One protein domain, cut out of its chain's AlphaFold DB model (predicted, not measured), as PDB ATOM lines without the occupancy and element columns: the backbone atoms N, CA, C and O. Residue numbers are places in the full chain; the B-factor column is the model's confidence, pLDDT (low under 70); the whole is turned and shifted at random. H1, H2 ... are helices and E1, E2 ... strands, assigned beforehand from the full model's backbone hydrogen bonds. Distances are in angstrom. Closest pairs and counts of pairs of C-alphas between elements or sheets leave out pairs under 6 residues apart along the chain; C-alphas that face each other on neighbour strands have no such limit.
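What this domain is: This is residues 99 to 263 of the 263 residues of an uncharacterized protein of Prevotella sp. AM42-24 (UniProt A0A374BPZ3). Two five-stranded sheets, both strongly twisted, make a sandwich, two sheets face to face with their strands crossed at 43 degrees; one of them, E3 E6 E5 E9 E10, is curled like part of a barrel. The short helix H1 and the loop of residues 241 to 250 lie beyond the same end of the sandwich. The printed part has 165 residues, with named elements in the order E1 E2 E3 E4 H1 E5 E6 E7 E8 E9 E10; the other sheet runs E2 E1 E4 E8 E7, and both are antiparallel. The class is mostly strand, though under half of the residues are in named elements. The whole is compact, with a radius of gyration of the C-alphas of 14.9 A and spans of 41 by 39 by 29 A.

How they stand to each other: In the curled sheet, E5, residues 178 to 186, and E6, residues 189 to 197, form a hairpin, with N 184 and O 191 2.8 A apart; E6 bends by 54 degrees at residue 194. Edge strand E3, residues 132 to 134, is the antiparallel neighbour of E6, with N 133 and O 190 2.9 A apart. On the other side of E5 is E9, residues 232 to 238, with N 181 and O 235 2.9 A apart. E9 forms a hairpin with edge strand E10, residues 258 to 262, where N 234 and O 260 are 2.9 A apart. In the other sheet, E4, residues 148 to 154, has as neighbours E8, residues 222 to 228, with N 151 and O 225 2.8 A apart, and E1, residues 99 to 103, with N 100 and O 152 2.8 A apart. Two hairpins reach its edges: E1 with E2, residues 106 to 109, N 101 to O 108 2.8 A; and E8 with E7, residues 212 to 219, N 214 to O 226 2.9 A. Between the sheets, the closest C-alphas of E4 and E10 are those of Ala 149 and Ile 262, 6.5 A apart. H1, residues 161 to 165, is on neither sheet; its O i to N i+4 pair is within hydrogen-bond range.

Where its parts are: E1 begins at C-alpha 99, (-41.565, 30.771, 0.843). E5 spans 24.5 A, E6 23.3 A and E7 22.1 A, while H1 spans 6.0 A. E10 ends at C-alpha 262, (-37.688, 26.015, 16.170).

The domain as a whole: The farthest C-alphas, of Asp 158 and Gly 187, are 42.5 A apart. The printed part has no cut. The long links are E2 to E3, E3 to E4, H1 to E5, E6 to E7 and E9 to E10. Mean pLDDT of the printed part is 79.0; it is under 70 in residues 114 to 125, 135 to 137, 157 to 165, 200 to 204 and 241 to 255.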
ATOM      1  N   ILE A  99     -41.371  30.749  -0.608       91.56
ATOM      2  CA  ILE A  99     -41.565  30.771   0.843       91.56
ATOM      3  C   ILE A  99     -40.626  31.810   1.443       91.56
ATOM      4  O   ILE A  99     -39.424  31.820   1.179       91.56
ATOM      5  N   PHE A 100     -41.180  32.663   2.292       92.12
ATOM      6  CA  PHE A 100     -40.454  33.689   3.016       92.12
ATOM      7  C   PHE A 100     -40.589  33.428   4.512       92.12
ATOM      8  O   PHE A 100     -41.700  33.393   5.039       92.12
ATOM      9  N   ALA A 101     -39.465  33.267   5.200       95.19
ATOM     10  CA  ALA A 101     -39.417  33.185   6.652       95.19
ATOM     11  C   ALA A 101     -39.651  34.579   7.246       95.19
ATOM     12  O   ALA A 101     -39.014  35.542   6.826       95.19
ATOM     13  N   ASN A 102     -40.556  34.697   8.216       94.12
ATOM     14  CA  ASN A 102     -40.764  35.932   8.963       94.12
ATOM     15  C   ASN A 102     -39.911  35.913  10.238       94.12
ATOM     16  O   ASN A 102     -40.334  35.390  11.269       94.12
ATOM     17  N   ILE A 103     -38.701  36.464  10.143       89.75
ATOM     18  CA  ILE A 103     -37.718  36.524  11.229       89.75
ATOM     19  C   ILE A 103     -37.593  37.985  11.650       89.75
ATOM     20  O   ILE A 103     -37.336  38.847  10.813       89.75
ATOM     21  N   ASP A 104     -37.820  38.280  12.931       86.81
ATOM     22  CA  ASP A 104     -37.775  39.643  13.481       86.81
ATOM     23  C   ASP A 104     -38.642  40.652  12.701       86.81
ATOM     24  O   ASP A 104     -38.225  41.775  12.409       86.81
ATOM     25  N   ASN A 105     -39.862  40.233  12.335       84.81
ATOM     26  CA  ASN A 105     -40.808  40.989  11.500       84.81
ATOM     27  C   ASN A 105     -40.285  41.333  10.093       84.81
ATOM     28  O   ASN A 105     -40.812  42.234   9.435       84.81
ATOM     29  N   LYS A 106     -39.269  40.614   9.605       85.44
ATOM     30  CA  LYS A 106     -38.721  40.754   8.255       85.44
ATOM     31  C   LYS A 106     -38.946  39.475   7.465       85.44
ATOM     32  O   LYS A 106     -38.620  38.381   7.914       85.44
ATOM     33  N   LEU A 107     -39.473  39.634   6.253       87.06
ATOM     34  CA  LEU A 107     -39.597  38.541   5.294       87.06
ATOM     35  C   LEU A 107     -38.246  38.286   4.624       87.06
ATOM     36  O   LEU A 107     -37.721  39.155   3.927       87.06
ATOM     37  N   VAL A 108     -37.719  37.083   4.833       87.62
ATOM     38  CA  VAL A 108     -36.467  36.583   4.259       87.62
ATOM     39  C   VAL A 108     -36.795  35.447   3.294       87.62
ATOM     40  O   VAL A 108     -37.364  34.438   3.708       87.62
ATOM     41  N   ALA A 109     -36.446  35.601   2.015       86.81
ATOM     42  CA  ALA A 109     -36.658  34.564   1.005       86.81
ATOM     43  C   ALA A 109     -35.877  33.293   1.358       86.81
ATOM     44  O   ALA A 109     -34.645  33.332   1.468       86.81
ATOM     45  N   MET A 110     -36.589  32.177   1.514       89.12
ATOM     46  CA  MET A 110     -35.973  30.901   1.842       89.12
ATOM     47  C   MET A 110     -35.345  30.266   0.603       89.12
ATOM     48  O   MET A 110     -35.941  30.233  -0.471       89.12
ATOM     49  N   LYS A 111     -34.138  29.736   0.784       85.62
ATOM     50  CA  LYS A 111     -33.440  28.877  -0.176       85.62
ATOM     51  C   LYS A 111     -33.838  27.426   0.088       85.62
ATOM     52  O   LYS A 111     -33.920  27.030   1.254       85.62
ATOM     53  N   HIS A 112     -34.102  26.658  -0.965       82.69
ATOM     54  CA  HIS A 112     -34.283  25.220  -0.798       82.69
ATOM     55  C   HIS A 112     -32.922  24.534  -0.711       82.69
ATOM     56  O   HIS A 112     -31.892  25.081  -1.089       82.69
ATOM     57  N   ILE A 113     -32.914  23.318  -0.198       77.06
ATOM     58  CA  ILE A 113     -31.709  22.506  -0.161       77.06
ATOM     59  C   ILE A 113     -31.482  21.937  -1.563       77.06
ATOM     60  O   ILE A 113     -32.333  21.195  -2.065       77.06
ATOM     61  N   ASP A 114     -30.354  22.279  -2.190       67.38
ATOM     62  CA  ASP A 114     -29.977  21.710  -3.483       67.38
ATOM     63  C   ASP A 114     -29.480  20.276  -3.295       67.38
ATOM     64  O   ASP A 114     -28.387  20.035  -2.785       67.38
ATOM     65  N   PHE A 115     -30.286  19.313  -3.748       63.56
ATOM     66  CA  PHE A 115     -29.975  17.888  -3.679       63.56
ATOM     67  C   PHE A 115     -28.725  17.465  -4.458       63.56
ATOM     68  O   PHE A 115     -28.228  16.368  -4.224       63.56
ATOM     69  N   LYS A 116     -28.206  18.294  -5.372       58.25
ATOM     70  CA  LYS A 116     -26.936  18.021  -6.062       58.25
ATOM     71  C   LYS A 116     -25.720  18.223  -5.160       58.25
ATOM     72  O   LYS A 116     -24.679  17.627  -5.417       58.25
ATOM     73  N   GLU A 117     -25.853  19.037  -4.116       52.84
ATOM     74  CA  GLU A 117     -24.773  19.368  -3.179       52.84
ATOM     75  C   GLU A 117     -24.782  18.490  -1.915       52.84
ATOM     76  O   GLU A 117     -23.932  18.648  -1.040       52.84
ATOM     77  N   ILE A 118     -25.740  17.565  -1.799       61.66
ATOM     78  CA  ILE A 118     -25.946  16.727  -0.612       61.66
ATOM     79  C   ILE A 118     -26.086  15.253  -0.988       61.66
ATOM     80  O   ILE A 118     -26.669  14.882  -2.004       61.66
ATOM     81  N   GLU A 119     -25.583  14.381  -0.119       64.19
ATOM     82  CA  GLU A 119     -25.801  12.943  -0.247       64.19
ATOM     83  C   GLU A 119     -27.219  12.589   0.227       64.19
ATOM     84  O   GLU A 119     -27.634  12.982   1.326       64.19
ATOM     85  N   ARG A 120     -27.960  11.847  -0.607       67.62
ATOM     86  CA  ARG A 120     -29.334  11.401  -0.347       67.62
ATOM     87  C   ARG A 120     -29.437   9.884  -0.471       67.62
ATOM     88  O   ARG A 120     -29.029   9.308  -1.477       67.62
ATOM     89  N   THR A 121     -30.054   9.242   0.518       65.50
ATOM     90  CA  THR A 121     -30.388   7.810   0.460       65.50
ATOM     91  C   THR A 121     -31.889   7.613   0.271       65.50
ATOM     92  O   THR A 121     -32.662   8.226   0.995       65.50
ATOM     93  N   GLY A 122     -32.320   6.717  -0.619       59.62
ATOM     94  CA  GLY A 122     -33.747   6.477  -0.881       59.62
ATOM     95  C   GLY A 122     -34.305   7.410  -1.960       59.62
ATOM     96  O   GLY A 122     -33.950   8.584  -2.030       59.62
ATOM     97  N   TYR A 123     -35.139   6.858  -2.843       58.59
ATOM     98  CA  TYR A 123     -35.472   7.495  -4.124       58.59
ATOM     99  C   TYR A 123     -36.971   7.573  -4.408       58.59
ATOM    100  O   TYR A 123     -37.361   8.299  -5.314       58.59
ATOM    101  N   THR A 124     -37.820   6.876  -3.647       62.88
ATOM    102  CA  THR A 124     -39.235   6.725  -4.008       62.88
ATOM    103  C   THR A 124     -40.151   7.457  -3.034       62.88
ATOM    104  O   THR A 124     -41.007   8.222  -3.469       62.88
ATOM    105  N   ASN A 125     -39.972   7.266  -1.720       69.19
ATOM    106  CA  ASN A 125     -40.784   7.909  -0.684       69.19
ATOM    107  C   ASN A 125     -39.925   8.282   0.543       69.19
ATOM    108  O   ASN A 125     -39.424   7.379   1.218       69.19
ATOM    109  N   PRO A 126     -39.827   9.577   0.914       71.31
ATOM    110  CA  PRO A 126     -38.917  10.040   1.966       71.31
ATOM    111  C   PRO A 126     -39.192   9.410   3.339       71.31
ATOM    112  O   PRO A 126     -38.280   9.208   4.141       71.31
ATOM    113  N   PHE A 127     -40.448   9.062   3.621       76.31
ATOM    114  CA  PHE A 127     -40.861   8.516   4.909       76.31
ATOM    115  C   PHE A 127     -40.701   6.994   4.983       76.31
ATOM    116  O   PHE A 127     -40.198   6.479   5.982       76.31
ATOM    117  N   LYS A 128     -41.103   6.263   3.933       75.19
ATOM    118  CA  LYS A 128     -40.966   4.796   3.873       75.19
ATOM    119  C   LYS A 128     -39.511   4.374   3.710       75.19
ATOM    120  O   LYS A 128     -39.068   3.467   4.413       75.19
ATOM    121  N   ASP A 129     -38.783   5.065   2.838       73.44
ATOM    122  CA  ASP A 129     -37.393   4.741   2.511       73.44
ATOM    123  C   ASP A 129     -36.422   5.260   3.574       73.44
ATOM    124  O   ASP A 129     -35.225   4.990   3.500       73.44
ATOM    125  N   LYS A 130     -36.943   5.973   4.587       77.25
ATOM    126  CA  LYS A 130     -36.160   6.612   5.646       77.25
ATOM    127  C   LYS A 130     -35.067   7.490   5.054       77.25
ATOM    128  O   LYS A 130     -33.896   7.357   5.402       77.25
ATOM    129  N   GLU A 131     -35.476   8.368   4.148       76.81
ATOM    130  CA  GLU A 131     -34.548   9.193   3.398       76.81
ATOM    131  C   GLU A 131     -33.687  10.029   4.332       76.81
ATOM    132  O   GLU A 131     -34.199  10.786   5.161       76.81
ATOM    133  N   LEU A 132     -32.374   9.865   4.187       79.25
ATOM    134  CA  LEU A 132     -31.382  10.613   4.924       79.25
ATOM    135  C   LEU A 132     -30.819  11.690   4.011       79.25
ATOM    136  O   LEU A 132     -30.303  11.387   2.936       79.25
ATOM    137  N   ILE A 133     -30.912  12.929   4.471       79.38
ATOM    138  CA  ILE A 133     -30.311  14.083   3.825       79.38
ATOM    139  C   ILE A 133     -29.078  14.482   4.634       79.38
ATOM    140  O   ILE A 133     -29.204  14.860   5.801       79.38
ATOM    141  N   THR A 134     -27.882  14.376   4.058       74.50
ATOM    142  CA  THR A 134     -26.635  14.705   4.768       74.50
ATOM    143  C   THR A 134     -26.405  16.217   4.817       74.50
ATOM    144  O   THR A 134     -26.358  16.869   3.782       74.50
ATOM    145  N   PHE A 135     -26.214  16.772   6.022       69.06
ATOM    146  CA  PHE A 135     -26.015  18.214   6.245       69.06
ATOM    147  C   PHE A 135     -24.663  18.561   6.874       69.06
ATOM    148  O   PHE A 135     -24.518  19.659   7.387       69.06
ATOM    149  N   GLU A 136     -23.682  17.655   6.908       69.31
ATOM    150  CA  GLU A 136     -22.354  17.870   7.528       69.31
ATOM    151  C   GLU A 136     -22.367  18.591   8.903       69.31
ATOM    152  O   GLU A 136     -21.405  19.256   9.280       69.31
ATOM    153  N   GLY A 137     -23.453  18.467   9.677       62.34
ATOM    154  CA  GLY A 137     -23.638  19.169  10.956       62.34
ATOM    155  C   GLY A 137     -24.075  20.644  10.870       62.34
ATOM    156  O   GLY A 137     -24.159  21.300  11.906       62.34
ATOM    157  N   LYS A 138     -24.379  21.174   9.681       72.75
ATOM    158  CA  LYS A 138     -24.912  22.528   9.470       72.75
ATOM    159  C   LYS A 138     -26.349  22.638   9.992       72.75
ATOM    160  O   LYS A 138     -27.192  21.786   9.714       72.75
ATOM    161  N   THR A 139     -26.629  23.711  10.730       77.44
ATOM    162  CA  THR A 139     -27.981  24.082  11.180       77.44
ATOM    163  C   THR A 139     -28.692  24.928  10.124       77.44
ATOM    164  O   THR A 139     -28.020  25.594   9.334       77.44
ATOM    165  N   SER A 140     -30.031  24.943  10.118       87.31
ATOM    166  CA  SER A 140     -30.759  25.828   9.197       87.31
ATOM    167  C   SER A 140     -30.428  27.299   9.493       87.31
ATOM    168  O   SER A 140     -30.363  27.678  10.670       87.31
ATOM    169  N   PRO A 141     -30.249  28.160   8.473       88.19
ATOM    170  CA  PRO A 141     -30.128  29.600   8.690       88.19
ATOM    171  C   PRO A 141     -31.465  30.242   9.110       88.19
ATOM    172  O   PRO A 141     -31.476  31.381   9.574       88.19
ATOM    173  N   TYR A 142     -32.589  29.527   8.979       94.38
ATOM    174  CA  TYR A 142     -33.922  30.008   9.336       94.38
ATOM    175  C   TYR A 142     -34.310  29.500  10.727       94.38
ATOM    176  O   TYR A 142     -34.945  28.456  10.880       94.38
ATOM    177  N   ALA A 143     -33.901  30.237  11.760       94.19
ATOM    178  CA  ALA A 143     -34.167  29.885  13.150       94.19
ATOM    179  C   ALA A 143     -35.226  30.798  13.777       94.19
ATOM    180  O   ALA A 143     -35.117  32.021  13.719       94.19
ATOM    181  N   PHE A 144     -36.203  30.193  14.447       95.62
ATOM    182  CA  PHE A 144     -37.303  30.881  15.113       95.62
ATOM    183  C   PHE A 144     -37.275  30.610  16.613       95.62
ATOM    184  O   PHE A 144     -37.027  29.484  17.031       95.62
ATOM    185  N   THR A 145     -37.548  31.623  17.430       91.19
ATOM    186  CA  THR A 145     -37.606  31.500  18.894       91.19
ATOM    187  C   THR A 145     -39.042  31.505  19.400       91.19
ATOM    188  O   THR A 145     -39.894  32.187  18.834       91.19
ATOM    189  N   GLY A 146     -39.298  30.821  20.517       88.88
ATOM    190  CA  GLY A 146     -40.598  30.877  21.195       88.88
ATOM    191  C   GLY A 146     -41.590  29.830  20.692       88.88
ATOM    192  O   GLY A 146     -42.796  30.061  20.726       88.88
ATOM    193  N   GLY A 147     -41.088  28.689  20.203       92.88
ATOM    194  CA  GLY A 147     -41.926  27.549  19.817       92.88
ATOM    195  C   GLY A 147     -42.759  27.749  18.545       92.88
ATOM    196  O   GLY A 147     -43.631  26.929  18.261       92.88
ATOM    197  N   LYS A 148     -42.526  28.834  17.792       94.50
ATOM    198  CA  LYS A 148     -43.361  29.242  16.656       94.50
ATOM    199  C   LYS A 148     -42.521  29.710  15.473       94.50
ATOM    200  O   LYS A 148     -41.813  30.704  15.582       94.50
ATOM    201  N   ALA A 149     -42.673  29.049  14.332       97.38
ATOM    202  CA  ALA A 149     -42.166  29.512  13.046       97.38
ATOM    203  C   ALA A 149     -43.295  30.134  12.217       97.38
ATOM    204  O   ALA A 149     -44.429  29.648  12.224       97.38
ATOM    205  N   ILE A 150     -42.998  31.237  11.529       96.88
ATOM    206  CA  ILE A 150     -43.977  31.991  10.741       96.88
ATOM    207  C   ILE A 150     -43.417  32.184   9.340       96.88
ATOM    208  O   ILE A 150     -42.295  32.658   9.170       96.88
ATOM    209  N   PHE A 151     -44.227  31.861   8.342       97.12
ATOM    210  CA  PHE A 151     -43.875  31.959   6.936       97.12
ATOM    211  C   PHE A 151     -44.948  32.720   6.172       97.12
ATOM    212  O   PHE A 151     -46.132  32.623   6.496       97.12
ATOM    213  N   ARG A 152     -44.536  33.419   5.116       93.69
ATOM    214  CA  ARG A 152     -45.429  33.888   4.061       93.69
ATOM    215  C   ARG A 152     -45.110  33.165   2.768       93.69
ATOM    216  O   ARG A 152     -43.955  33.110   2.357       93.69
ATOM    217  N   ILE A 153     -46.138  32.614   2.143       91.44
ATOM    218  CA  ILE A 153     -46.028  31.819   0.928       91.44
ATOM    219  C   ILE A 153     -46.766  32.552  -0.180       91.44
ATOM    220  O   ILE A 153     -47.938  32.900  -0.015       91.44
ATOM    221  N   TYR A 154     -46.068  32.772  -1.288       86.50
ATOM    222  CA  TYR A 154     -46.607  33.413  -2.476       86.50
ATOM    223  C   TYR A 154     -46.663  32.405  -3.625       86.50
ATOM    224  O   TYR A 154     -45.646  31.820  -4.000       86.50
ATOM    225  N   PHE A 155     -47.860  32.216  -4.172       82.19
ATOM    226  CA  PHE A 155     -48.108  31.467  -5.400       82.19
ATOM    227  C   PHE A 155     -48.270  32.435  -6.572       82.19
ATOM    228  O   PHE A 155     -48.729  33.564  -6.391       82.19
ATOM    229  N   THR A 156     -47.993  31.969  -7.787       71.94
ATOM    230  CA  THR A 156     -48.464  32.644  -9.003       71.94
ATOM    231  C   THR A 156     -49.674  31.909  -9.580       71.94
ATOM    232  O   THR A 156     -49.938  30.752  -9.256       71.94
ATOM    233  N   HIS A 157     -50.456  32.589 -10.415       59.31
ATOM    234  CA  HIS A 157     -51.485  31.957 -11.253       59.31
ATOM    235  C   HIS A 157     -51.086  31.889 -12.720       59.31
ATOM    236  O   HIS A 157     -51.592  31.035 -13.444       59.31
ATOM    237  N   ASP A 158     -50.152  32.742 -13.129       61.91
ATOM    238  CA  ASP A 158     -49.666  32.800 -14.494       61.91
ATOM    239  C   ASP A 158     -48.332  32.057 -14.550       61.91
ATOM    240  O   ASP A 158     -47.462  32.253 -13.692       61.91
ATOM    241  N   ARG A 159     -48.187  31.161 -15.533       60.53
ATOM    242  CA  ARG A 159     -46.908  30.490 -15.773       60.53
ATOM    243  C   ARG A 159     -45.874  31.551 -16.119       60.53
ATOM    244  O   ARG A 159     -45.993  32.239 -17.128       60.53
ATOM    245  N   ASN A 160     -44.878  31.668 -15.259       63.75
ATOM    246  CA  ASN A 160     -43.693  32.481 -15.468       63.75
ATOM    247  C   ASN A 160     -42.447  31.675 -15.090       63.75
ATOM    248  O   ASN A 160     -42.538  30.630 -14.434       63.75
ATOM    249  N   SER A 161     -41.279  32.175 -15.472       63.91
ATOM    250  CA  SER A 161     -40.008  31.480 -15.284       63.91
ATOM    251  C   SER A 161     -39.672  31.181 -13.820       63.91
ATOM    252  O   SER A 161     -39.115  30.126 -13.523       63.91
ATOM    253  N   ILE A 162     -40.111  32.017 -12.869       66.94
ATOM    254  CA  ILE A 162     -39.950  31.751 -11.427       66.94
ATOM    255  C   ILE A 162     -40.815  30.556 -10.990       66.94
ATOM    256  O   ILE A 162     -40.373  29.698 -10.226       66.94
ATOM    257  N   SER A 163     -42.049  30.471 -11.480       65.38
ATOM    258  CA  SER A 163     -42.978  29.387 -11.143       65.38
ATOM    259  C   SER A 163     -42.635  28.053 -11.789       65.38
ATOM    260  O   SER A 163     -42.911  27.005 -11.210       65.38
ATOM    261  N   GLU A 164     -42.012  28.087 -12.967       66.75
ATOM    262  CA  GLU A 164     -41.471  26.899 -13.618       66.75
ATOM    263  C   GLU A 164     -40.212  26.415 -12.896       66.75
ATOM    264  O   GLU A 164     -40.057  25.213 -12.670       66.75
ATOM    265  N   TYR A 165     -39.364  27.347 -12.444       69.19
ATOM    266  CA  TYR A 165     -38.187  27.040 -11.637       69.19
ATOM    267  C   TYR A 165     -38.555  26.351 -10.311       69.19
ATOM    268  O   TYR A 165     -37.999  25.306  -9.954       69.19
ATOM    269  N   TYR A 166     -39.525  26.906  -9.585       73.00
ATOM    270  CA  TYR A 166     -40.030  26.349  -8.333       73.00
ATOM    271  C   TYR A 166     -41.332  25.575  -8.547       73.00
ATOM    272  O   TYR A 166     -42.299  25.865  -7.857       73.00
ATOM    273  N   ASP A 167     -41.379  24.632  -9.489       76.69
ATOM    274  CA  ASP A 167     -42.566  23.869  -9.926       76.69
ATOM    275  C   ASP A 167     -43.739  23.692  -8.925       76.69
ATOM    276  O   ASP A 167     -44.902  23.781  -9.323       76.69
ATOM    277  N   MET A 168     -43.459  23.493  -7.634       81.44
ATOM    278  CA  MET A 168     -44.380  23.539  -6.488       81.44
ATOM    279  C   MET A 168     -45.230  24.811  -6.296       81.44
ATOM    280  O   MET A 168     -46.192  24.764  -5.536       81.44
ATOM    281  N   PHE A 169     -44.907  25.935  -6.934       82.62
ATOM    282  CA  PHE A 169     -45.727  27.157  -6.933       82.62
ATOM    283  C   PHE A 169     -46.379  27.438  -8.290       82.62
ATOM    284  O   PHE A 169     -46.955  28.511  -8.487       82.62
ATOM    285  N   SER A 170     -46.274  26.501  -9.237       76.88
ATOM    286  CA  SER A 170     -47.037  26.565 -10.481       76.88
ATOM    287  C   SER A 170     -48.538  26.409 -10.219       76.88
ATOM    288  O   SER A 170     -48.968  25.979  -9.146       76.88
ATOM    289  N   SER A 171     -49.344  26.692 -11.242       76.12
ATOM    290  CA  SER A 171     -50.810  26.595 -11.207       76.12
ATOM    291  C   SER A 171     -51.361  25.209 -10.841       76.12
ATOM    292  O   SER A 171     -52.546  25.082 -10.546       76.12
ATOM    293  N   ASP A 172     -50.530  24.165 -10.880       78.25
ATOM    294  CA  ASP A 172     -50.931  22.787 -10.575       78.25
ATOM    295  C   ASP A 172     -50.957  22.498  -9.057       78.25
ATOM    296  O   ASP A 172     -51.454  21.451  -8.614       78.25
ATOM    297  N   TYR A 173     -50.435  23.427  -8.252       82.38
ATOM    298  CA  TYR A 173     -50.297  23.300  -6.806       82.38
ATOM    299  C   TYR A 173     -51.034  24.402  -6.054       82.38
ATOM    300  O   TYR A 173     -51.163  25.538  -6.505       82.38
ATOM    301  N   THR A 174     -51.501  24.049  -4.863       86.00
ATOM    302  CA  THR A 174     -52.092  24.975  -3.901       86.00
ATOM    303  C   THR A 174     -51.417  24.807  -2.547       86.00
ATOM    304  O   THR A 174     -50.612  23.901  -2.324       86.00
ATOM    305  N   ILE A 175     -51.774  25.672  -1.601       88.56
ATOM    306  CA  ILE A 175     -51.295  25.575  -0.222       88.56
ATOM    307  C   ILE A 175     -51.648  24.235   0.453       88.56
ATOM    308  O   ILE A 175     -50.938  23.804   1.357       88.56
ATOM    309  N   ASP A 176     -52.694  23.544  -0.008       86.88
ATOM    310  CA  ASP A 176     -53.115  22.240   0.523       86.88
ATOM    311  C   ASP A 176     -52.122  21.115   0.221       86.88
ATOM    312  O   ASP A 176     -52.129  20.080   0.892       86.88
ATOM    313  N   ASP A 177     -51.268  21.316  -0.782       84.88
ATOM    314  CA  ASP A 177     -50.228  20.367  -1.173       84.88
ATOM    315  C   ASP A 177     -48.979  20.477  -0.308       84.88
ATOM    316  O   ASP A 177     -48.105  19.611  -0.368       84.88
ATOM    317  N   PHE A 178     -48.886  21.535   0.491       87.81
ATOM    318  CA  PHE A 178     -47.738  21.811   1.327       87.81
ATOM    319  C   PHE A 178     -47.895  21.148   2.688       87.81
ATOM    320  O   PHE A 178     -48.980  21.064   3.269       87.81
ATOM    321  N   PHE A 179     -46.771  20.693   3.221       87.81
ATOM    322  CA  PHE A 179     -46.710  20.058   4.520       87.81
ATOM    323  C   PHE A 179     -45.420  20.401   5.244       87.81
ATOM    324  O   PHE A 179     -44.412  20.781   4.645       87.81
ATOM    325  N   VAL A 180     -45.465  20.230   6.560       92.06
ATOM    326  CA  VAL A 180     -44.300  20.375   7.423       92.06
ATOM    327  C   VAL A 180     -43.890  18.996   7.895       92.06
ATOM    328  O   VAL A 180     -44.725  18.244   8.391       92.06
ATOM    329  N   ALA A 181     -42.612  18.665   7.765       89.69
ATOM    330  CA  ALA A 181     -42.051  17.437   8.304       89.69
ATOM    331  C   ALA A 181     -41.053  17.728   9.422       89.69
ATOM    332  O   ALA A 181     -40.350  18.738   9.409       89.69
ATOM    333  N   LYS A 182     -40.993  16.820  10.397       91.31
ATOM    334  CA  LYS A 182     -39.995  16.851  11.462       91.31
ATOM    335  C   LYS A 182     -38.773  16.043  11.058       91.31
ATOM    336  O   LYS A 182     -38.888  14.874  10.656       91.31
ATOM    337  N   PHE A 183     -37.604  16.639  11.249       89.81
ATOM    338  CA  PHE A 183     -36.340  15.950  11.095       89.81
ATOM    339  C   PHE A 183     -35.908  15.248  12.380       89.81
ATOM    340  O   PHE A 183     -36.059  15.747  13.496       89.81
ATOM    341  N   LYS A 184     -35.289  14.086  12.196       89.25
ATOM    342  CA  LYS A 184     -34.477  13.411  13.201       89.25
ATOM    343  C   LYS A 184     -33.024  13.424  12.745       89.25
ATOM    344  O   LYS A 184     -32.730  12.996  11.634       89.25
ATOM    345  N   LEU A 185     -32.125  13.872  13.616       86.94
ATOM    346  CA  LEU A 185     -30.686  13.783  13.380       86.94
ATOM    347  C   LEU A 185     -30.232  12.319  13.438       86.94
ATOM    348  O   LEU A 185     -30.539  11.601  14.395       86.94
ATOM    349  N   ILE A 186     -29.510  11.878  12.408       86.06
ATOM    350  CA  ILE A 186     -28.903  10.549  12.310       86.06
ATOM    351  C   ILE A 186     -27.482  10.723  11.775       86.06
ATOM    352  O   ILE A 186     -27.277  11.044  10.605       86.06
ATOM    353  N   GLY A 187     -26.488  10.531  12.645       85.56
ATOM    354  CA  GLY A 187     -25.094  10.815  12.306       85.56
ATOM    355  C   GLY A 187     -24.923  12.275  11.874       85.56
ATOM    356  O   GLY A 187     -25.242  13.184  12.636       85.56
ATOM    357  N   LYS A 188     -24.442  12.488  10.644       82.94
ATOM    358  CA  LYS A 188     -24.273  13.819  10.029       82.94
ATOM    359  C   LYS A 188     -25.473  14.267   9.177       82.94
ATOM    360  O   LYS A 188     -25.411  15.329   8.557       82.94
ATOM    361  N   GLY A 189     -26.532  13.463   9.107       83.62
ATOM    362  CA  GLY A 189     -27.714  13.738   8.294       83.62
ATOM    363  C   GLY A 189     -28.982  13.973   9.105       83.62
ATOM    364  O   GLY A 189     -29.027  13.800  10.326       83.62
ATOM    365  N   ARG A 190     -30.036  14.369   8.398       86.38
ATOM    366  CA  ARG A 190     -31.392  14.550   8.908       86.38
ATOM    367  C   ARG A 190     -32.344  13.678   8.109       86.38
ATOM    368  O   ARG A 190     -32.332  13.691   6.883       86.38
ATOM    369  N   GLN A 191     -33.172  12.932   8.822       86.25
ATOM    370  CA  GLN A 191     -34.171  12.050   8.241       86.25
ATOM    371  C   GLN A 191     -35.568  12.600   8.513       86.25
ATOM    372  O   GLN A 191     -35.866  12.956   9.656       86.25
ATOM    373  N   MET A 192     -36.441  12.648   7.505       86.75
ATOM    374  CA  MET A 192     -37.855  12.964   7.733       86.75
ATOM    375  C   MET A 192     -38.516  11.806   8.489       86.75
ATOM    376  O   MET A 192     -38.325  10.636   8.149       86.75
ATOM    377  N   THR A 193     -39.274  12.116   9.543       85.19
ATOM    378  CA  THR A 193     -39.843  11.081  10.431       85.19
ATOM    379  C   THR A 193     -41.352  11.146  10.585       85.19
ATOM    380  O   THR A 193     -42.012  10.110  10.684       85.19
ATOM    381  N   SER A 194     -41.902  12.348  10.596       83.25
ATOM    382  CA  SER A 194     -43.326  12.610  10.749       83.25
ATOM    383  C   SER A 194     -43.685  13.868   9.974       83.25
ATOM    384  O   SER A 194     -42.807  14.681   9.677       83.25
ATOM    385  N   ALA A 195     -44.961  14.012   9.633       83.31
ATOM    386  CA  ALA A 195     -45.469  15.175   8.926       83.31
ATOM    387  C   ALA A 195     -46.778  15.673   9.535       83.31
ATOM    388  O   ALA A 195     -47.572  14.892  10.058       83.31
ATOM    389  N   VAL A 196     -47.007  16.975   9.425       84.06
ATOM    390  CA  VAL A 196     -48.309  17.608   9.608       84.06
ATOM    391  C   VAL A 196     -48.722  18.223   8.276       84.06
ATOM    392  O   VAL A 196     -47.938  18.904   7.610       84.06
ATOM    393  N   VAL A 197     -49.950  17.928   7.872       78.00
ATOM    394  CA  VAL A 197     -50.535  18.362   6.602       78.00
ATOM    395  C   VAL A 197     -51.653  19.344   6.876       78.00
ATOM    396  O   VAL A 197     -52.303  19.264   7.918       78.00
ATOM    397  N   HIS A 198     -51.892  20.258   5.942       72.25
ATOM    398  CA  HIS A 198     -53.061  21.123   6.042       72.25
ATOM    399  C   HIS A 198     -54.347  20.382   5.665       72.25
ATOM    400  O   HIS A 198     -55.329  20.446   6.399       72.25
ATOM    401  N   SER A 199     -54.319  19.661   4.539       70.94
ATOM    402  CA  SER A 199     -55.510  19.017   3.979       70.94
ATOM    403  C   SER A 199     -55.181  17.690   3.288       70.94
ATOM    404  O   SER A 199     -55.749  16.649   3.626       70.94
ATOM    405  N   ASN A 200     -54.196  17.672   2.382       68.19
ATOM    406  CA  ASN A 200     -53.889  16.472   1.605       68.19
ATOM    407  C   ASN A 200     -53.097  15.435   2.414       68.19
ATOM    408  O   ASN A 200     -52.059  15.727   3.007       68.19
ATOM    409  N   LYS A 201     -53.567  14.183   2.410       67.25
ATOM    410  CA  LYS A 201     -52.890  13.066   3.086       67.25
ATOM    411  C   LYS A 201     -51.570  12.722   2.391       67.25
ATOM    412  O   LYS A 201     -51.532  12.558   1.175       67.25
ATOM    413  N   ILE A 202     -50.523  12.480   3.181       68.69
ATOM    414  CA  ILE A 202     -49.239  11.956   2.694       68.69
ATOM    415  C   ILE A 202     -49.167  10.453   2.933       68.69
ATOM    416  O   ILE A 202     -49.408   9.961   4.039       68.69
ATOM    417  N   ILE A 203     -48.805   9.702   1.896       67.56
ATOM    418  CA  ILE A 203     -48.616   8.257   1.991       67.56
ATOM    419  C   ILE A 203     -47.294   7.956   2.707       67.56
ATOM    420  O   ILE A 203     -46.239   8.469   2.349       67.56
ATOM    421  N   GLY A 204     -47.334   7.072   3.707       68.00
ATOM    422  CA  GLY A 204     -46.136   6.594   4.409       68.00
ATOM    423  C   GLY A 204     -45.620   7.509   5.523       68.00
ATOM    424  O   GLY A 204     -44.801   7.059   6.319       68.00
ATOM    425  N   ALA A 205     -46.126   8.738   5.636       74.31
ATOM    426  CA  ALA A 205     -45.815   9.620   6.753       74.31
ATOM    427  C   ALA A 205     -46.665   9.278   7.984       74.31
ATOM    428  O   ALA A 205     -47.875   9.057   7.890       74.31
ATOM    429  N   LYS A 206     -46.036   9.285   9.161       83.44
ATOM    430  CA  LYS A 206     -46.756   9.314  10.435       83.44
ATOM    431  C   LYS A 206     -47.189  10.751  10.725       83.44
ATOM    432  O   LYS A 206     -46.365  11.658  10.638       83.44
ATOM    433  N   GLU A 207     -48.445  10.942  11.114       85.94
ATOM    434  CA  GLU A 207     -48.937  12.246  11.566       85.94
ATOM    435  C   GLU A 207     -48.197  12.702  12.835       85.94
ATOM    436  O   GLU A 207     -48.110  11.953  13.819       85.94
ATOM    437  N   ASP A 208     -47.669  13.928  12.822       87.88
ATOM    438  CA  ASP A 208     -47.067  14.550  14.000       87.88
ATOM    439  C   ASP A 208     -48.092  15.358  14.802       87.88
ATOM    440  O   ASP A 208     -48.348  16.526  14.529       87.88
ATOM    441  N   LYS A 209     -48.641  14.749  15.856       87.69
ATOM    442  CA  LYS A 209     -49.603  15.416  16.750       87.69
ATOM    443  C   LYS A 209     -48.973  16.477  17.660       87.69
ATOM    444  O   LYS A 209     -49.700  17.178  18.359       87.69
ATOM    445  N   SER A 210     -47.641  16.557  17.712       87.44
ATOM    446  CA  SER A 210     -46.921  17.551  18.518       87.44
ATOM    447  C   SER A 210     -46.675  18.863  17.776       87.44
ATOM    448  O   SER A 210     -46.242  19.833  18.397       87.44
ATOM    449  N   VAL A 211     -46.964  18.899  16.473       91.31
ATOM    450  CA  VAL A 211     -46.840  20.085  15.630       91.31
ATOM    451  C   VAL A 211     -48.234  20.564  15.255       91.31
ATOM    452  O   VAL A 211     -49.058  19.790  14.773       91.31
ATOM    453  N   LYS A 212     -48.510  21.849  15.462       93.25
ATOM    454  CA  LYS A 212     -49.733  22.492  14.985       93.25
ATOM    455  C   LYS A 212     -49.408  23.338  13.769       93.25
ATOM    456  O   LYS A 212     -48.466  24.126  13.789       93.25
ATOM    457  N   LEU A 213     -50.222  23.184  12.735       93.69
ATOM    458  CA  LEU A 213     -50.131  23.945  11.500       93.69
ATOM    459  C   LEU A 213     -51.379  24.817  11.366       93.69
ATOM    460  O   LEU A 213     -52.494  24.302  11.347       93.69
ATOM    461  N   ASN A 214     -51.194  26.130  11.282       94.25
ATOM    462  CA  ASN A 214     -52.271  27.082  11.030       94.25
ATOM    463  C   ASN A 214     -51.960  27.865   9.756       94.25
ATOM    464  O   ASN A 214     -50.874  28.422   9.617       94.25
ATOM    465  N   ILE A 215     -52.915  27.896   8.830       94.50
ATOM    466  CA  ILE A 215     -52.782  28.576   7.546       94.50
ATOM    467  C   ILE A 215     -53.887  29.616   7.432       94.50
ATOM    468  O   ILE A 215     -55.070  29.313   7.579       94.50
ATOM    469  N   LYS A 216     -53.493  30.854   7.137       93.94
ATOM    470  CA  LYS A 216     -54.398  31.978   6.920       93.94
ATOM    471  C   LYS A 216     -54.200  32.527   5.516       93.94
ATOM    472  O   LYS A 216     -53.114  32.990   5.175       93.94
ATOM    473  N   LYS A 217     -55.271  32.560   4.721       89.88
ATOM    474  CA  LYS A 217     -55.282  33.301   3.454       89.88
ATOM    475  C   LYS A 217     -55.204  34.803   3.750       89.88
ATOM    476  O   LYS A 217     -56.055  35.341   4.459       89.88
ATOM    477  N   VAL A 218     -54.170  35.465   3.238       87.12
ATOM    478  CA  VAL A 218     -53.955  36.915   3.377       87.12
ATOM    479  C   VAL A 218     -54.660  37.651   2.242       87.12
ATOM    480  O   VAL A 218     -55.387  38.616   2.468       87.12
ATOM    481  N   SER A 219     -54.471  37.154   1.026       80.75
ATOM    482  CA  SER A 219     -55.144  37.585  -0.196       80.75
ATOM    483  C   SER A 219     -55.163  36.419  -1.176       80.75
ATOM    484  O   SER A 219     -54.737  35.310  -0.845       80.75
ATOM    485  N   ASP A 220     -55.647  36.645  -2.392       79.25
ATOM    486  CA  ASP A 220     -55.438  35.674  -3.459       79.25
ATOM    487  C   ASP A 220     -53.943  35.376  -3.583       79.25
ATOM    488  O   ASP A 220     -53.123  36.292  -3.646       79.25
ATOM    489  N   ASN A 221     -53.619  34.084  -3.526       80.44
ATOM    490  CA  ASN A 221     -52.291  33.502  -3.740       80.44
ATOM    491  C   ASN A 221     -51.242  33.794  -2.674       80.44
ATOM    492  O   ASN A 221     -50.096  33.381  -2.824       80.44
ATOM    493  N   ILE A 222     -51.639  34.448  -1.585       86.62
ATOM    494  CA  ILE A 222     -50.748  34.785  -0.479       86.62
ATOM    495  C   ILE A 222     -51.301  34.170   0.799       86.62
ATOM    496  O   ILE A 222     -52.428  34.461   1.214       86.62
ATOM    497  N   TYR A 223     -50.481  33.347   1.444       92.12
ATOM    498  CA  TYR A 223     -50.841  32.623   2.656       92.12
ATOM    499  C   TYR A 223     -49.808  32.874   3.747       92.12
ATOM    500  O   TYR A 223     -48.607  32.796   3.501       92.12
ATOM    501  N   ASP A 224     -50.282  33.129   4.961       94.50
ATOM    502  CA  ASP A 224     -49.457  33.034   6.158       94.50
ATOM    503  C   ASP A 224     -49.565  31.617   6.707       94.50
ATOM    504  O   ASP A 224     -50.668  31.128   6.959       94.50
ATOM    505  N   MET A 225     -48.423  30.970   6.907       96.56
ATOM    506  CA  MET A 225     -48.320  29.668   7.547       96.56
ATOM    507  C   MET A 225     -47.626  29.830   8.895       96.56
ATOM    508  O   MET A 225     -46.542  30.397   8.998       96.56
ATOM    509  N   ILE A 226     -48.259  29.310   9.935       96.62
ATOM    510  CA  ILE A 226     -47.758  29.290  11.299       96.62
ATOM    511  C   ILE A 226     -47.552  27.835  11.696       96.62
ATOM    512  O   ILE A 226     -48.486  27.033  11.645       96.62
ATOM    513  N   VAL A 227     -46.337  27.524  12.131       96.69
ATOM    514  CA  VAL A 227     -45.952  26.210  12.637       96.69
ATOM    515  C   VAL A 227     -45.607  26.355  14.109       96.69
ATOM    516  O   VAL A 227     -44.656  27.050  14.455       96.69
ATOM    517  N   GLU A 228     -46.367  25.698  14.975       96.25
ATOM    518  CA  GLU A 228     -46.082  25.633  16.408       96.25
ATOM    519  C   GLU A 228     -45.606  24.230  16.761       96.25
ATOM    520  O   GLU A 228     -46.248  23.242  16.403       96.25
ATOM    521  N   GLY A 229     -44.483  24.125  17.462       93.19
ATOM    522  CA  GLY A 229     -43.866  22.839  17.760       93.19
ATOM    523  C   GLY A 229     -42.857  22.919  18.895       93.19
ATOM    524  O   GLY A 229     -42.509  23.993  19.381       93.19
ATOM    525  N   GLN A 230     -42.399  21.748  19.332       93.56
ATOM    526  CA  GLN A 230     -41.283  21.643  20.271       93.56
ATOM    527  C   GLN A 230     -39.970  22.098  19.613       93.56
ATOM    528  O   GLN A 230     -39.873  22.079  18.385       93.56
ATOM    529  N   PRO A 231     -38.939  22.441  20.402       94.12
ATOM    530  CA  PRO A 231     -37.624  22.721  19.852       94.12
ATOM    531  C   PRO A 231     -37.116  21.563  18.983       94.12
ATOM    532  O   PRO A 231     -37.217  20.388  19.359       94.12
ATOM    533  N   GLY A 232     -36.593  21.883  17.803       92.12
ATOM    534  CA  GLY A 232     -36.156  20.881  16.839       92.12
ATOM    535  C   GLY A 232     -35.963  21.404  15.421       92.12
ATOM    536  O   GLY A 232     -36.171  22.579  15.123       92.12
ATOM    537  N   GLU A 233     -35.562  20.481  14.552       92.38
ATOM    538  CA  GLU A 233     -35.329  20.711  13.128       92.38
ATOM    539  C   GLU A 233     -36.537  20.236  12.322       92.38
ATOM    540  O   GLU A 233     -37.063  19.137  12.533       92.38
ATOM    541  N   TYR A 234     -36.959  21.066  11.382       93.56
ATOM    542  CA  TYR A 234     -38.153  20.870  10.580       93.56
ATOM    543  C   TYR A 234     -37.869  21.229   9.125       93.56
ATOM    544  O   TYR A 234     -36.858  21.854   8.802       93.56
ATOM    545  N   CYS A 235     -38.778  20.855   8.236       91.81
ATOM    546  CA  CYS A 235     -38.798  21.402   6.892       91.81
ATOM    547  C   CYS A 235     -40.209  21.623   6.386       91.81
ATOM    548  O   CYS A 235     -41.130  20.876   6.717       91.81
ATOM    549  N   LEU A 236     -40.339  22.617   5.520       91.94
ATOM    550  CA  LEU A 236     -41.505  22.831   4.691       91.94
ATOM    551  C   LEU A 236     -41.231  22.259   3.302       91.94
ATOM    552  O   LEU A 236     -40.146  22.421   2.735       91.94
ATOM    553  N   THR A 237     -42.213  21.543   2.771       87.38
ATOM    554  CA  THR A 237     -42.121  20.913   1.461       87.38
ATOM    555  C   THR A 237     -43.519  20.604   0.896       87.38
ATOM    556  O   THR A 237     -44.513  21.035   1.477       87.38
ATOM    557  N   TYR A 238     -43.618  19.911  -0.243       81.94
ATOM    558  CA  TYR A 238     -44.870  19.705  -0.973       81.94
ATOM    559  C   TYR A 238     -45.060  18.273  -1.485       81.94
ATOM    560  O   TYR A 238     -44.103  17.536  -1.743       81.94
ATOM    561  N   ASN A 239     -46.324  17.881  -1.643       76.94
ATOM    562  CA  ASN A 239     -46.724  16.621  -2.248       76.94
ATOM    563  C   ASN A 239     -46.732  16.753  -3.777       76.94
ATOM    564  O   ASN A 239     -47.663  17.315  -4.352       76.94
ATOM    565  N   ASN A 240     -45.693  16.246  -4.440       72.38
ATOM    566  CA  ASN A 240     -45.599  16.277  -5.898       72.38
ATOM    567  C   ASN A 240     -46.726  15.448  -6.548       72.38
ATOM    568  O   ASN A 240     -46.802  14.234  -6.361       72.38
ATOM    569  N   LYS A 241     -47.577  16.112  -7.341       67.75
ATOM    570  CA  LYS A 241     -48.702  15.503  -8.073       67.75
ATOM    571  C   LYS A 241     -48.291  14.948  -9.434       67.75
ATOM    572  O   LYS A 241     -48.988  14.102  -9.990       67.75
ATOM    573  N   LYS A 242     -47.184  15.436 -10.002       58.88
ATOM    574  CA  LYS A 242     -46.673  14.982 -11.298       58.88
ATOM    575  C   LYS A 242     -45.838  13.730 -11.056       58.88
ATOM    576  O   LYS A 242     -44.689  13.812 -10.629       58.88
ATOM    577  N   GLY A 243     -46.434  12.571 -11.329       48.75
ATOM    578  CA  GLY A 243     -45.812  11.248 -11.194       48.75
ATOM    579  C   GLY A 243     -44.637  10.964 -12.142       48.75
ATOM    580  O   GLY A 243     -44.164   9.831 -12.167       48.75
ATOM    581  N   ASP A 244     -44.168  11.959 -12.901       42.22
ATOM    582  CA  ASP A 244     -42.929  11.893 -13.673       42.22
ATOM    583  C   ASP A 244     -41.798  12.568 -12.901       42.22
ATOM    584  O   ASP A 244     -41.757  13.786 -12.705       42.22
ATOM    585  N   THR A 245     -40.830  11.759 -12.494       42.84
ATOM    586  CA  THR A 245     -39.510  12.262 -12.140       42.84
ATOM    587  C   THR A 245     -38.467  11.387 -12.823       42.84
ATOM    588  O   THR A 245     -38.530  10.162 -12.760       42.84
ATOM    589  N   SER A 246     -37.440  12.022 -13.388       37.03
ATOM    590  CA  SER A 246     -36.156  11.392 -13.733       37.03
ATOM    591  C   SER A 246     -35.437  10.787 -12.512       37.03
ATOM    592  O   SER A 246     -34.372  10.199 -12.656       37.03
ATOM    593  N   ASN A 247     -36.026  10.938 -11.318       37.75
ATOM    594  CA  ASN A 247     -35.506  10.523 -10.021       37.75
ATOM    595  C   ASN A 247     -36.409   9.476  -9.321       37.75
ATOM    596  O   ASN A 247     -36.191   9.201  -8.149       37.75
ATOM    597  N   GLY A 248     -37.409   8.890 -10.000       36.28
ATOM    598  CA  GLY A 248     -38.133   7.696  -9.519       36.28
ATOM    599  C   GLY A 248     -39.248   7.878  -8.468       36.28
ATOM    600  O   GLY A 248     -39.736   6.890  -7.930       36.28
ATOM    601  N   MET A 249     -39.718   9.092  -8.192       41.97
ATOM    602  CA  MET A 249     -40.786   9.378  -7.223       41.97
ATOM    603  C   MET A 249     -42.188   9.277  -7.849       41.97
ATOM    604  O   MET A 249     -42.724  10.265  -8.354       41.97
ATOM    605  N   LYS A 250     -42.805   8.089  -7.786       38.97
ATOM    606  CA  LYS A 250     -44.267   7.934  -7.888       38.97
ATOM    607  C   LYS A 250     -44.887   8.044  -6.489       38.97
ATOM    608  O   LYS A 250     -44.440   7.390  -5.552       38.97
ATOM    609  N   ASP A 251     -45.934   8.856  -6.369       45.09
ATOM    610  CA  ASP A 251     -46.910   8.876  -5.264       45.09
ATOM    611  C   ASP A 251     -46.515   9.433  -3.884       45.09
ATOM    612  O   ASP A 251     -47.277   9.234  -2.938       45.09
ATOM    613  N   SER A 252     -45.385  10.127  -3.709       45.56
ATOM    614  CA  SER A 252     -45.140  11.124  -2.630       45.56
ATOM    615  C   SER A 252     -43.648  11.414  -2.519       45.56
ATOM    616  O   SER A 252     -42.881  10.610  -1.993       45.56
ATOM    617  N   GLY A 253     -43.224  12.584  -2.990       48.53
ATOM    618  CA  GLY A 253     -41.811  12.918  -3.001       48.53
ATOM    619  C   GLY A 253     -41.529  14.378  -3.281       48.53
ATOM    620  O   GLY A 253     -41.802  14.874  -4.369       48.53
ATOM    621  N   SER A 254     -40.974  15.062  -2.293       53.81
ATOM    622  CA  SER A 254     -40.563  16.453  -2.383       53.81
ATOM    623  C   SER A 254     -39.335  16.635  -3.274       53.81
ATOM    624  O   SER A 254     -38.274  16.090  -2.966       53.81
ATOM    625  N   LYS A 255     -39.424  17.456  -4.330       63.91
ATOM    626  CA  LYS A 255     -38.232  17.879  -5.098       63.91
ATOM    627  C   LYS A 255     -37.438  18.996  -4.425       63.91
ATOM    628  O   LYS A 255     -36.286  19.226  -4.770       63.91
ATOM    629  N   LYS A 256     -38.082  19.721  -3.511       79.75
ATOM    630  CA  LYS A 256     -37.570  20.929  -2.866       79.75
ATOM    631  C   LYS A 256     -37.861  20.830  -1.374       79.75
ATOM    632  O   LYS A 256     -38.988  20.512  -0.988       79.75
ATOM    633  N   VAL A 257     -36.858  21.080  -0.543       84.00
ATOM    634  CA  VAL A 257     -36.972  21.025   0.919       84.00
ATOM    635  C   VAL A 257     -36.434  22.326   1.483       84.00
ATOM    636  O   VAL A 257     -35.309  22.706   1.176       84.00
ATOM    637  N   PHE A 258     -37.244  23.004   2.289       90.25
ATOM    638  CA  PHE A 258     -36.893  24.262   2.942       90.25
ATOM    639  C   PHE A 258     -36.773  23.986   4.434       90.25
ATOM    640  O   PHE A 258     -37.788  23.799   5.107       90.25
ATOM    641  N   ASP A 259     -35.548  23.865   4.939       92.25
ATOM    642  CA  ASP A 259     -35.332  23.567   6.352       92.25
ATOM    643  C   ASP A 259     -35.548  24.802   7.233       92.25
ATOM    644  O   ASP A 259     -35.461  25.943   6.784       92.25
ATOM    645  N   PHE A 260     -35.892  24.566   8.493       94.88
ATOM    646  CA  PHE A 260     -35.964  25.595   9.521       94.88
ATOM    647  C   PHE A 260     -35.836  24.972  10.908       94.88
ATOM    648  O   PHE A 260     -36.117  23.789  11.114       94.88
ATOM    649  N   THR A 261     -35.461  25.794  11.880       94.44
ATOM    650  CA  THR A 261     -35.285  25.373  13.270       94.44
ATOM    651  C   THR A 261     -36.251  26.134  14.171       94.44
ATOM    652  O   THR A 261     -36.321  27.362  14.118       94.44
ATOM    653  N   ILE A 262     -36.966  25.419  15.039       94.75
ATOM    654  CA  ILE A 262     -37.688  26.015  16.170       94.75
ATOM    655  C   ILE A 262     -36.797  25.862  17.409       94.75
ATOM    656  O   ILE A 262     -36.348  24.756  17.708       94.75
ATOM    657  N   LYS A 263     -36.524  26.972  18.096       91.00
ATOM    658  CA  LYS A 263     -35.767  27.056  19.352       91.00
ATOM    659  C   LYS A 263     -36.696  27.191  20.552       91.00
ATOM    660  O   LYS A 263     -37.686  27.965  20.469       91.00
TER     661      LYS A 263